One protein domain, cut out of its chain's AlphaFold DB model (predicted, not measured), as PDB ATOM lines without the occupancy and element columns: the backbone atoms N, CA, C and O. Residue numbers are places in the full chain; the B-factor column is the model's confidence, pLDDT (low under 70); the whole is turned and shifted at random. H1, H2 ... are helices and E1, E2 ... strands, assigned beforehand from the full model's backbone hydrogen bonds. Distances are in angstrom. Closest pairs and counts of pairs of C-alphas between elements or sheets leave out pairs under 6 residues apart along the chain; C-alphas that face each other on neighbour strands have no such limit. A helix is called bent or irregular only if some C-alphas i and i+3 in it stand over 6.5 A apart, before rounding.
ATOM      1  N   LEU A   7      28.409  44.077  13.226       64.31
ATOM      2  CA  LEU A   7      29.069  44.869  14.270       64.31
ATOM      3  C   LEU A   7      28.889  44.274  15.667       64.31
ATOM      4  O   LEU A   7      29.857  44.172  16.411       64.31
ATOM      5  N   ASP A   8      27.667  43.870  16.014       66.31
ATOM      6  CA  ASP A   8      27.353  43.412  17.368       66.31
ATOM      7  C   ASP A   8      28.032  42.071  17.641       66.31
ATOM      8  O   ASP A   8      28.515  41.841  18.746       66.31
ATOM      9  N   ALA A   9      28.153  41.216  16.622       68.75
ATOM     10  CA  ALA A   9      28.896  39.964  16.719       68.75
ATOM     11  C   ALA A   9      30.394  40.213  16.973       68.75
ATOM     12  O   ALA A   9      30.945  39.659  17.923       68.75
ATOM     13  N   LEU A  10      31.027  41.094  16.187       69.44
ATOM     14  CA  LEU A  10      32.449  41.436  16.342       69.44
ATOM     15  C   LEU A  10      32.733  42.125  17.686       69.44
ATOM     16  O   LEU A  10      33.691  41.793  18.379       69.44
ATOM     17  N   LEU A  11      31.871  43.051  18.110       69.75
ATOM     18  CA  LEU A  11      31.999  43.724  19.404       69.75
ATOM     19  C   LEU A  11      31.750  42.775  20.581       69.75
ATOM     20  O   LEU A  11      32.456  42.867  21.584       69.75
ATOM     21  N   THR A  12      30.800  41.846  20.466       71.50
ATOM     22  CA  THR A  12      30.524  40.854  21.516       71.50
ATOM     23  C   THR A  12      31.685  39.870  21.656       71.50
ATOM     24  O   THR A  12      32.124  39.603  22.774       71.50
ATOM     25  N   GLN A  13      32.239  39.385  20.540       69.81
ATOM     26  CA  GLN A  13      33.414  38.505  20.536       69.81
ATOM     27  C   GLN A  13      34.654  39.205  21.109       69.81
ATOM     28  O   GLN A  13      35.358  38.632  21.937       69.81
ATOM     29  N   GLY A  14      34.878  40.466  20.733       67.00
ATOM     30  CA  GLY A  14      35.986  41.289  21.220       67.00
ATOM     31  C   GLY A  14      35.793  41.901  22.615       67.00
ATOM     32  O   GLY A  14      36.623  42.690  23.064       67.00
ATOM     33  N   ARG A  15      34.682  41.616  23.314       76.62
ATOM     34  CA  ARG A  15      34.317  42.267  24.595       76.62
ATOM     35  C   ARG A  15      34.413  43.807  24.540       76.62
ATOM     36  O   ARG A  15      34.868  44.459  25.488       76.62
ATOM     37  N   GLY A  16      33.992  44.382  23.415       80.75
ATOM     38  CA  GLY A  16      34.013  45.818  23.135       80.75
ATOM     39  C   GLY A  16      35.294  46.346  22.482       80.75
ATOM     40  O   GLY A  16      35.352  47.540  22.204       80.75
ATOM     41  N   VAL A  17      36.293  45.499  22.206       88.31
ATOM     42  CA  VAL A  17      37.564  45.897  21.582       88.31
ATOM     43  C   VAL A  17      37.959  44.920  20.473       88.31
ATOM     44  O   VAL A  17      37.865  43.713  20.643       88.31
ATOM     45  N   ASN A  18      38.407  45.422  19.324       88.94
ATOM     46  CA  ASN A  18      38.801  44.605  18.178       88.94
ATOM     47  C   ASN A  18      40.223  44.953  17.735       88.94
ATOM     48  O   ASN A  18      40.465  46.035  17.197       88.94
ATOM     49  N   ALA A  19      41.158  44.020  17.913       88.88
ATOM     50  CA  ALA A  19      42.493  44.125  17.337       88.88
ATOM     51  C   ALA A  19      42.455  43.696  15.862       88.88
ATOM     52  O   ALA A  19      42.066  42.574  15.538       88.88
ATOM     53  N   LEU A  20      42.891  44.569  14.949       88.88
ATOM     54  CA  LEU A  20      42.872  44.318  13.501       88.88
ATOM     55  C   LEU A  20      43.633  43.044  13.115       88.88
ATOM     56  O   LEU A  20      43.240  42.358  12.173       88.88
ATOM     57  N   ARG A  21      44.702  42.714  13.849       87.12
ATOM     58  CA  ARG A  21      45.505  41.507  13.606       87.12
ATOM     59  C   ARG A  21      44.744  40.203  13.865       87.12
ATOM     60  O   ARG A  21      45.063  39.200  13.244       87.12
ATOM     61  N   CYS A  22      43.726  40.228  14.726       83.88
ATOM     62  CA  CYS A  22      42.908  39.057  15.056       83.88
ATOM     63  C   CYS A  22      41.775  38.819  14.043       83.88
ATOM     64  O   CYS A  22      41.135  37.773  14.073       83.88
ATOM     65  N   HIS A  23      41.520  39.779  13.146       85.44
ATOM     66  CA  HIS A  23      40.421  39.718  12.181       85.44
ATOM     67  C   HIS A  23      40.873  40.104  10.760       85.44
ATOM     68  O   HIS A  23      40.320  41.047  10.178       85.44
ATOM     69  N   PRO A  24      41.857  39.396  10.169       85.19
ATOM     70  CA  PRO A  24      42.382  39.727   8.843       85.19
ATOM     71  C   PRO A  24      41.281  39.754   7.772       85.19
ATOM     72  O   PRO A  24      41.202  40.710   6.998       85.19
ATOM     73  N   ASP A  25      40.353  38.796   7.814       86.88
ATOM     74  CA  ASP A  25      39.248  38.677   6.850       86.88
ATOM     75  C   ASP A  25      38.223  39.818   6.948       86.88
ATOM     76  O   ASP A  25      37.507  40.122   5.994       86.88
ATOM     77  N   HIS A  26      38.170  40.505   8.092       85.19
ATOM     78  CA  HIS A  26      37.203  41.574   8.354       85.19
ATOM     79  C   HIS A  26      37.823  42.970   8.256       85.19
ATOM     80  O   HIS A  26      37.130  43.968   8.471       85.19
ATOM     81  N   ARG A  27      39.105  43.079   7.883       87.00
ATOM     82  CA  ARG A  27      39.858  44.341   7.884       87.00
ATOM     83  C   ARG A  27      39.194  45.439   7.048       87.00
ATOM     84  O   ARG A  27      39.097  46.578   7.500       87.00
ATOM     85  N   ARG A  28      38.662  45.099   5.865       89.50
ATOM     86  CA  ARG A  28      37.925  46.046   5.001       89.50
ATOM     87  C   ARG A  28      36.627  46.533   5.648       89.50
ATOM     88  O   ARG A  28      36.289  47.708   5.540       89.50
ATOM     89  N   THR A  29      35.902  45.637   6.311       88.62
ATOM     90  CA  THR A  29      34.666  45.975   7.028       88.62
ATOM     91  C   THR A  29      34.970  46.897   8.202       88.62
ATOM     92  O   THR A  29      34.334  47.938   8.323       88.62
ATOM     93  N   LEU A  30      35.989  46.577   9.005       88.12
ATOM     94  CA  LEU A  30      36.425  47.402  10.133       88.12
ATOM     95  C   LEU A  30      36.861  48.804   9.682       88.12
ATOM     96  O   LEU A  30      36.445  49.785  10.289       88.12
ATOM     97  N   HIS A  31      37.595  48.921   8.571       89.31
ATOM     98  CA  HIS A  31      37.960  50.223   7.999       89.31
ATOM     99  C   HIS A  31      36.739  51.069   7.627       89.31
ATOM    100  O   HIS A  31      36.633  52.218   8.047       89.31
ATOM    101  N   ARG A  32      35.769  50.484   6.910       90.31
ATOM    102  CA  ARG A  32      34.519  51.179   6.562       90.31
ATOM    103  C   ARG A  32      33.736  51.622   7.796       90.31
ATOM    104  O   ARG A  32      33.016  52.613   7.747       90.31
ATOM    105  N   LEU A  33      33.814  50.866   8.889       88.56
ATOM    106  CA  LEU A  33      33.159  51.222  10.146       88.56
ATOM    107  C   LEU A  33      33.848  52.403  10.832       88.56
ATOM    108  O   LEU A  33      33.149  53.257  11.372       88.56
ATOM    109  N   VAL A  34      35.177  52.488  10.757       92.12
ATOM    110  CA  VAL A  34      35.930  53.667  11.208       92.12
ATOM    111  C   VAL A  34      35.577  54.892  10.365       92.12
ATOM    112  O   VAL A  34      35.223  55.926  10.918       92.12
ATOM    113  N   GLU A  35      35.562  54.765   9.035       93.31
ATOM    114  CA  GLU A  35      35.177  55.855   8.118       93.31
ATOM    115  C   GLU A  35      33.755  56.373   8.377       93.31
ATOM    116  O   GLU A  35      33.476  57.558   8.226       93.31
ATOM    117  N   ARG A  36      32.846  55.489   8.801       91.62
ATOM    118  CA  ARG A  36      31.462  55.830   9.166       91.62
ATOM    119  C   ARG A  36      31.307  56.321  10.608       91.62
ATOM    120  O   ARG A  36      30.176  56.478  11.060       91.62
ATOM    121  N   GLY A  37      32.402  56.485  11.352       91.31
ATOM    122  CA  GLY A  37      32.381  56.906  12.755       91.31
ATOM    123  C   GLY A  37      31.700  55.907  13.693       91.31
ATOM    124  O   GLY A  37      31.206  56.291  14.742       91.31
ATOM    125  N   ARG A  38      31.615  54.625  13.315       90.25
ATOM    126  CA  ARG A  38      31.029  53.551  14.139       90.25
ATOM    127  C   ARG A  38      32.061  52.830  14.998       90.25
ATOM    128  O   ARG A  38      31.680  52.121  15.922       90.25
ATOM    129  N   LEU A  39      33.336  52.989  14.668       92.00
ATOM    130  CA  LEU A  39      34.479  52.547  15.452       92.00
ATOM    131  C   LEU A  39      35.507  53.677  15.481       92.00
ATOM    132  O   LEU A  39      35.607  54.456  14.536       92.00
ATOM    133  N   ALA A  40      36.293  53.726  16.541       94.25
ATOM    134  CA  ALA A  40      37.411  54.636  16.694       94.25
ATOM    135  C   ALA A  40      38.632  53.869  17.212       94.25
ATOM    136  O   ALA A  40      38.507  52.826  17.861       94.25
ATOM    137  N   ALA A  41      39.822  54.363  16.878       94.12
ATOM    138  CA  ALA A  41      41.064  53.769  17.345       94.12
ATOM    139  C   ALA A  41      41.295  54.107  18.823       94.12
ATOM    140  O   ALA A  41      41.239  55.272  19.208       94.12
ATOM    141  N   VAL A  42      41.582  53.084  19.630       94.38
ATOM    142  CA  VAL A  42      42.040  53.237  21.023       94.38
ATOM    143  C   VAL A  42      43.568  53.214  21.074       94.38
ATOM    144  O   VAL A  42      44.187  54.003  21.780       94.38
ATOM    145  N   LEU A  43      44.171  52.314  20.292       91.75
ATOM    146  CA  LEU A  43      45.612  52.144  20.094       91.75
ATOM    147  C   LEU A  43      45.882  51.834  18.613       91.75
ATOM    148  O   LEU A  43      44.947  51.483  17.880       91.75
ATOM    149  N   PRO A  44      47.142  51.906  18.147       90.75
ATOM    150  CA  PRO A  44      47.498  51.462  16.805       90.75
ATOM    151  C   PRO A  44      47.016  50.031  16.533       90.75
ATOM    152  O   PRO A  44      47.452  49.070  17.163       90.75
ATOM    153  N   GLY A  45      46.089  49.894  15.584       91.31
ATOM    154  CA  GLY A  45      45.526  48.601  15.198       91.31
ATOM    155  C   GLY A  45      44.484  48.021  16.157       91.31
ATOM    156  O   GLY A  45      44.111  46.865  15.972       91.31
ATOM    157  N   VAL A  46      43.988  48.787  17.133       92.94
ATOM    158  CA  VAL A  46      42.960  48.348  18.086       92.94
ATOM    159  C   VAL A  46      41.787  49.327  18.088       92.94
ATOM    160  O   VAL A  46      41.963  50.523  18.323       92.94
ATOM    161  N   LEU A  47      40.586  48.818  17.816       93.88
ATOM    162  CA  LEU A  47      39.371  49.603  17.596       93.88
ATOM    163  C   LEU A  47      38.311  49.328  18.670       93.88
ATOM    164  O   LEU A  47      38.170  48.194  19.120       93.88
ATOM    165  N   ALA A  48      37.515  50.334  19.018       93.56
ATOM    166  CA  ALA A  48      36.366  50.218  19.921       93.56
ATOM    167  C   ALA A  48      35.215  51.141  19.471       93.56
ATOM    168  O   ALA A  48      35.435  52.002  18.611       93.56
ATOM    169  N   PRO A  49      33.992  50.994  20.015       92.06
ATOM    170  CA  PRO A  49      32.931  51.980  19.823       92.06
ATOM    171  C   PRO A  49      33.393  53.378  20.281       92.06
ATOM    172  O   PRO A  49      34.019  53.473  21.341       92.06
ATOM    173  N   PRO A  50      33.121  54.454  19.516       92.44
ATOM    174  CA  PRO A  50      33.610  55.803  19.813       92.44
ATOM    175  C   PRO A  50      33.272  56.285  21.225       92.44
ATOM    176  O   PRO A  50      34.126  56.831  21.914       92.44
ATOM    177  N   GLU A  51      32.054  56.010  21.687       91.56
ATOM    178  CA  GLU A  51      31.552  56.363  23.014       91.56
ATOM    179  C   GLU A  51      32.296  55.665  24.165       91.56
ATOM    180  O   GLU A  51      32.131  56.022  25.331       91.56
ATOM    181  N   ALA A  52      33.102  54.651  23.852       89.94
ATOM    182  CA  ALA A  52      33.766  53.803  24.825       89.94
ATOM    183  C   ALA A  52      35.294  53.989  24.866       89.94
ATOM    184  O   ALA A  52      35.927  53.470  25.783       89.94
ATOM    185  N   VAL A  53      35.891  54.737  23.928       92.06
ATOM    186  CA  VAL A  53      37.357  54.891  23.779       92.06
ATOM    187  C   VAL A  53      38.038  55.456  25.031       92.06
ATOM    188  O   VAL A  53      39.161  55.068  25.366       92.06
ATOM    189  N   ASP A  54      37.361  56.344  25.755       89.25
ATOM    190  CA  ASP A  54      37.909  56.982  26.959       89.25
ATOM    191  C   ASP A  54      37.642  56.207  28.246       89.25
ATOM    192  O   ASP A  54      38.175  56.543  29.306       89.25
ATOM    193  N   ARG A  55      36.860  55.128  28.172       88.75
ATOM    194  CA  ARG A  55      36.607  54.294  29.338       88.75
ATOM    195  C   ARG A  55      37.864  53.516  29.704       88.75
ATOM    196  O   ARG A  55      38.475  52.847  28.869       88.75
ATOM    197  N   LEU A  56      38.215  53.558  30.987       85.69
ATOM    198  CA  LEU A  56      39.396  52.875  31.509       85.69
ATOM    199  C   LEU A  56      39.370  51.374  31.180       85.69
ATOM    200  O   LEU A  56      40.366  50.845  30.703       85.69
ATOM    201  N   ASP A  57      38.227  50.702  31.347       86.50
ATOM    202  CA  ASP A  57      38.102  49.267  31.072       86.50
ATOM    203  C   ASP A  57      38.372  48.908  29.601       86.50
ATOM    204  O   ASP A  57      38.998  47.885  29.319       86.50
ATOM    205  N   VAL A  58      37.965  49.767  28.665       91.06
ATOM    206  CA  VAL A  58      38.229  49.606  27.226       91.06
ATOM    207  C   VAL A  58      39.701  49.814  26.910       91.06
ATOM    208  O   VAL A  58      40.283  49.011  26.184       91.06
ATOM    209  N   ARG A  59      40.332  50.840  27.491       90.50
ATOM    210  CA  ARG A  59      41.767  51.098  27.308       90.50
ATOM    211  C   ARG A  59      42.629  49.951  27.833       90.50
ATOM    212  O   ARG A  59      43.584  49.564  27.170       90.50
ATOM    213  N   LEU A  60      42.267  49.359  28.971       89.19
ATOM    214  CA  LEU A  60      42.970  48.191  29.515       89.19
ATOM    215  C   LEU A  60      42.832  46.965  28.615       89.19
ATOM    216  O   LEU A  60      43.824  46.303  28.334       89.19
ATOM    217  N   ARG A  61      41.620  46.678  28.124       89.31
ATOM    218  CA  ARG A  61      41.409  45.588  27.161       89.31
ATOM    219  C   ARG A  61      42.160  45.842  25.861       89.31
ATOM    220  O   ARG A  61      42.716  44.908  25.301       89.31
ATOM    221  N   ALA A  62      42.209  47.092  25.402       91.69
ATOM    222  CA  ALA A  62      42.983  47.466  24.229       91.69
ATOM    223  C   ALA A  62      44.476  47.194  24.428       91.69
ATOM    224  O   ALA A  62      45.072  46.572  23.556       91.69
ATOM    225  N   LEU A  63      45.043  47.579  25.576       91.12
ATOM    226  CA  LEU A  63      46.439  47.313  25.940       91.12
ATOM    227  C   LEU A  63      46.739  45.817  26.029       91.12
ATOM    228  O   LEU A  63      47.673  45.364  25.380       91.12
ATOM    229  N   ALA A  64      45.906  45.051  26.737       88.06
ATOM    230  CA  ALA A  64      46.043  43.595  26.813       88.06
ATOM    231  C   ALA A  64      45.911  42.939  25.432       88.06
ATOM    232  O   ALA A  64      46.576  41.966  25.122       88.06
ATOM    233  N   SER A  65      45.072  43.500  24.559       88.00
ATOM    234  CA  SER A  65      44.966  43.051  23.175       88.00
ATOM    235  C   SER A  65      46.064  43.610  22.280       88.00
ATOM    236  O   SER A  65      46.035  43.332  21.092       88.00
ATOM    237  N   TRP A  66      46.975  44.456  22.749       88.00
ATOM    238  CA  TRP A  66      48.019  45.060  21.921       88.00
ATOM    239  C   TRP A  66      49.338  44.317  22.094       88.00
ATOM    240  O   TRP A  66      49.955  43.977  21.086       88.00
ATOM    241  N   ASP A  67      49.680  43.996  23.338       86.75
ATOM    242  CA  ASP A  67      50.897  43.292  23.728       86.75
ATOM    243  C   ASP A  67      50.649  42.530  25.043       86.75
ATOM    244  O   ASP A  67      50.180  43.120  26.021       86.75
ATOM    245  N   ASP A  68      50.940  41.227  25.045       81.94
ATOM    246  CA  ASP A  68      50.725  40.342  26.195       81.94
ATOM    247  C   ASP A  68      51.785  40.551  27.297       81.94
ATOM    248  O   ASP A  68      51.521  40.242  28.460       81.94
ATOM    249  N   ASP A  69      52.943  41.138  26.968       87.69
ATOM    250  CA  ASP A  69      54.057  41.379  27.899       87.69
ATOM    251  C   ASP A  69      54.070  42.812  28.470       87.69
ATOM    252  O   ASP A  69      55.022  43.252  29.125       87.69
ATOM    253  N   LEU A  70      53.000  43.580  28.241       88.50
ATOM    254  CA  LEU A  70      52.932  44.975  28.654       88.50
ATOM    255  C   LEU A  70      52.745  45.121  30.170       88.50
ATOM    256  O   LEU A  70      51.741  44.706  30.749       88.50
ATOM    257  N   VAL A  71      53.678  45.828  30.812       89.44
ATOM    258  CA  VAL A  71      53.614  46.132  32.248       89.44
ATOM    259  C   VAL A  71      53.128  47.561  32.486       89.44
ATOM    260  O   VAL A  71      53.775  48.539  32.105       89.44
ATOM    261  N   LEU A  72      52.001  47.694  33.189       87.94
ATOM    262  CA  LEU A  72      51.511  48.984  33.680       87.94
ATOM    263  C   LEU A  72      52.246  49.375  34.959       87.94
ATOM    264  O   LEU A  72      52.368  48.580  35.886       87.94
ATOM    265  N   THR A  73      52.716  50.621  35.031       89.62
ATOM    266  CA  THR A  73      53.502  51.118  36.169       89.62
ATOM    267  C   THR A  73      52.989  52.469  36.679       89.62
ATOM    268  O   THR A  73      52.174  53.138  36.035       89.62
ATOM    269  N   ARG A  74      53.473  52.883  37.862       86.88
ATOM    270  CA  ARG A  74      53.176  54.177  38.511       86.88
ATOM    271  C   ARG A  74      51.672  54.416  38.715       86.88
ATOM    272  O   ARG A  74      50.966  53.520  39.163       86.88
ATOM    273  N   TRP A  75      51.191  55.625  38.413       83.31
ATOM    274  CA  TRP A  75      49.816  56.077  38.629       83.31
ATOM    275  C   TRP A  75      48.780  55.164  37.972       83.31
ATOM    276  O   TRP A  75      47.747  54.892  38.574       83.31
ATOM    277  N   ALA A  76      49.079  54.632  36.781       83.31
ATOM    278  CA  ALA A  76      48.199  53.682  36.108       83.31
ATOM    279  C   ALA A  76      48.056  52.383  36.915       83.31
ATOM    280  O   ALA A  76      46.939  51.932  37.134       83.31
ATOM    281  N   ALA A  77      49.161  51.821  37.418       87.69
ATOM    282  CA  ALA A  77      49.117  50.627  38.264       87.69
ATOM    283  C   ALA A  77      48.394  50.897  39.593       87.69
ATOM    284  O   ALA A  77      47.462  50.178  39.940       87.69
ATOM    285  N   ALA A  78      48.760  51.979  40.288       87.38
ATOM    286  CA  ALA A  78      48.163  52.353  41.570       87.38
ATOM    287  C   ALA A  78      46.638  52.521  41.472       87.38
ATOM    288  O   ALA A  78      45.900  52.046  42.340       87.38
ATOM    289  N   ARG A  79      46.166  53.130  40.375       85.00
ATOM    290  CA  ARG A  79      44.744  53.340  40.105       85.00
ATOM    291  C   ARG A  79      43.963  52.050  39.862       85.00
ATOM    292  O   ARG A  79      42.776  51.998  40.162       85.00
ATOM    293  N   LEU A  80      44.613  51.014  39.341       84.25
ATOM    294  CA  LEU A  80      43.970  49.729  39.052       84.25
ATOM    295  C   LEU A  80      43.893  48.806  40.261       84.25
ATOM    296  O   LEU A  80      42.973  47.999  40.338       84.25
ATOM    297  N   THR A  81      44.856  48.893  41.174       85.25
ATOM    298  CA  THR A  81      44.999  47.901  42.244       85.25
ATOM    299  C   THR A  81      44.467  48.368  43.593       85.25
ATOM    300  O   THR A  81      43.960  47.544  44.343       85.25
ATOM    301  N   PHE A  82      44.596  49.659  43.931       79.56
ATOM    302  CA  PHE A  82      44.368  50.118  45.312       79.56
ATOM    303  C   PHE A  82      43.805  51.547  45.451       79.56
ATOM    304  O   PHE A  82      43.212  51.845  46.485       79.56
ATOM    305  N   TRP A  83      43.938  52.426  44.444       84.56
ATOM    306  CA  TRP A  83      43.541  53.844  44.542       84.56
ATOM    307  C   TRP A  83      42.803  54.359  43.288       84.56
ATOM    308  O   TRP A  83      43.373  55.140  42.519       84.56
TER     309      TRP A  83
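AT A GLANCE: This is residues 7 to 83 of the 89 residues of an uncharacterized protein of Microlunatus parietis (UniProt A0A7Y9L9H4). A small strand hairpin, E1 and E2, sits in the middle of an elongated domain, with H3 packed beside it and H2 beyond its other side. H1 lies off to one side near H2, and H4 makes the far end beyond H3, apart from the other elements. The 77 printed residues hold four named helices and two named strands in the order H1 H2 E1 E2 H3 H4, mostly helix, with the sheet E1 - E2 antiparallel. The whole is compact, with a radius of gyration of the C-alphas of 13.2 A and spans of 39 by 25 by 19 A.

HOW THE PARTS SIT: H1, residues 7 to 13, and H2, residues 24 to 35, are near each other. E1, residues 40 to 43, and E2, residues 46 to 48, form a hairpin, antiparallel at 138 degrees, with N 40 and O 48 2.8 A apart and N 46 and O 43 3.0 A apart, within hydrogen-bond range. Residues 18 to 19 also pair antiparallel with residues 46 to 47 of E2. The closest C-alphas of H2 and E1, Val 34 and Ala 40, are 5.8 A apart. The closest C-alphas of E2 and H3, residues 56 to 64, are those of Val 46 and Ala 62, 6.2 A apart. H4, residues 74 to 81, is apart from H3. In H1, H3 and H4 every O i to N i+4 pair is within hydrogen-bond range; in H2, 6 of 8 are.

IN THESE COORDINATES: H1 begins at C-alpha 7 (29.069, 44.869, 14.270) and is 9.9 A long. H2 is 17.7 A long and irregular, with C-alphas 25 and 28 7.7 A apart. E1 is 9.2 A long, E2 7.1 A and H3 12.3 A. H4, 11.0 A long, ends at C-alpha 81 (44.999, 47.901, 42.244).

THE WHOLE: The C-alphas farthest apart, Arg 28 and Phe 82, are 41.0 A apart. The printed part has no cut, and no link is long. Residues 7 to 11 and 13 to 14 are under 70 in pLDDT.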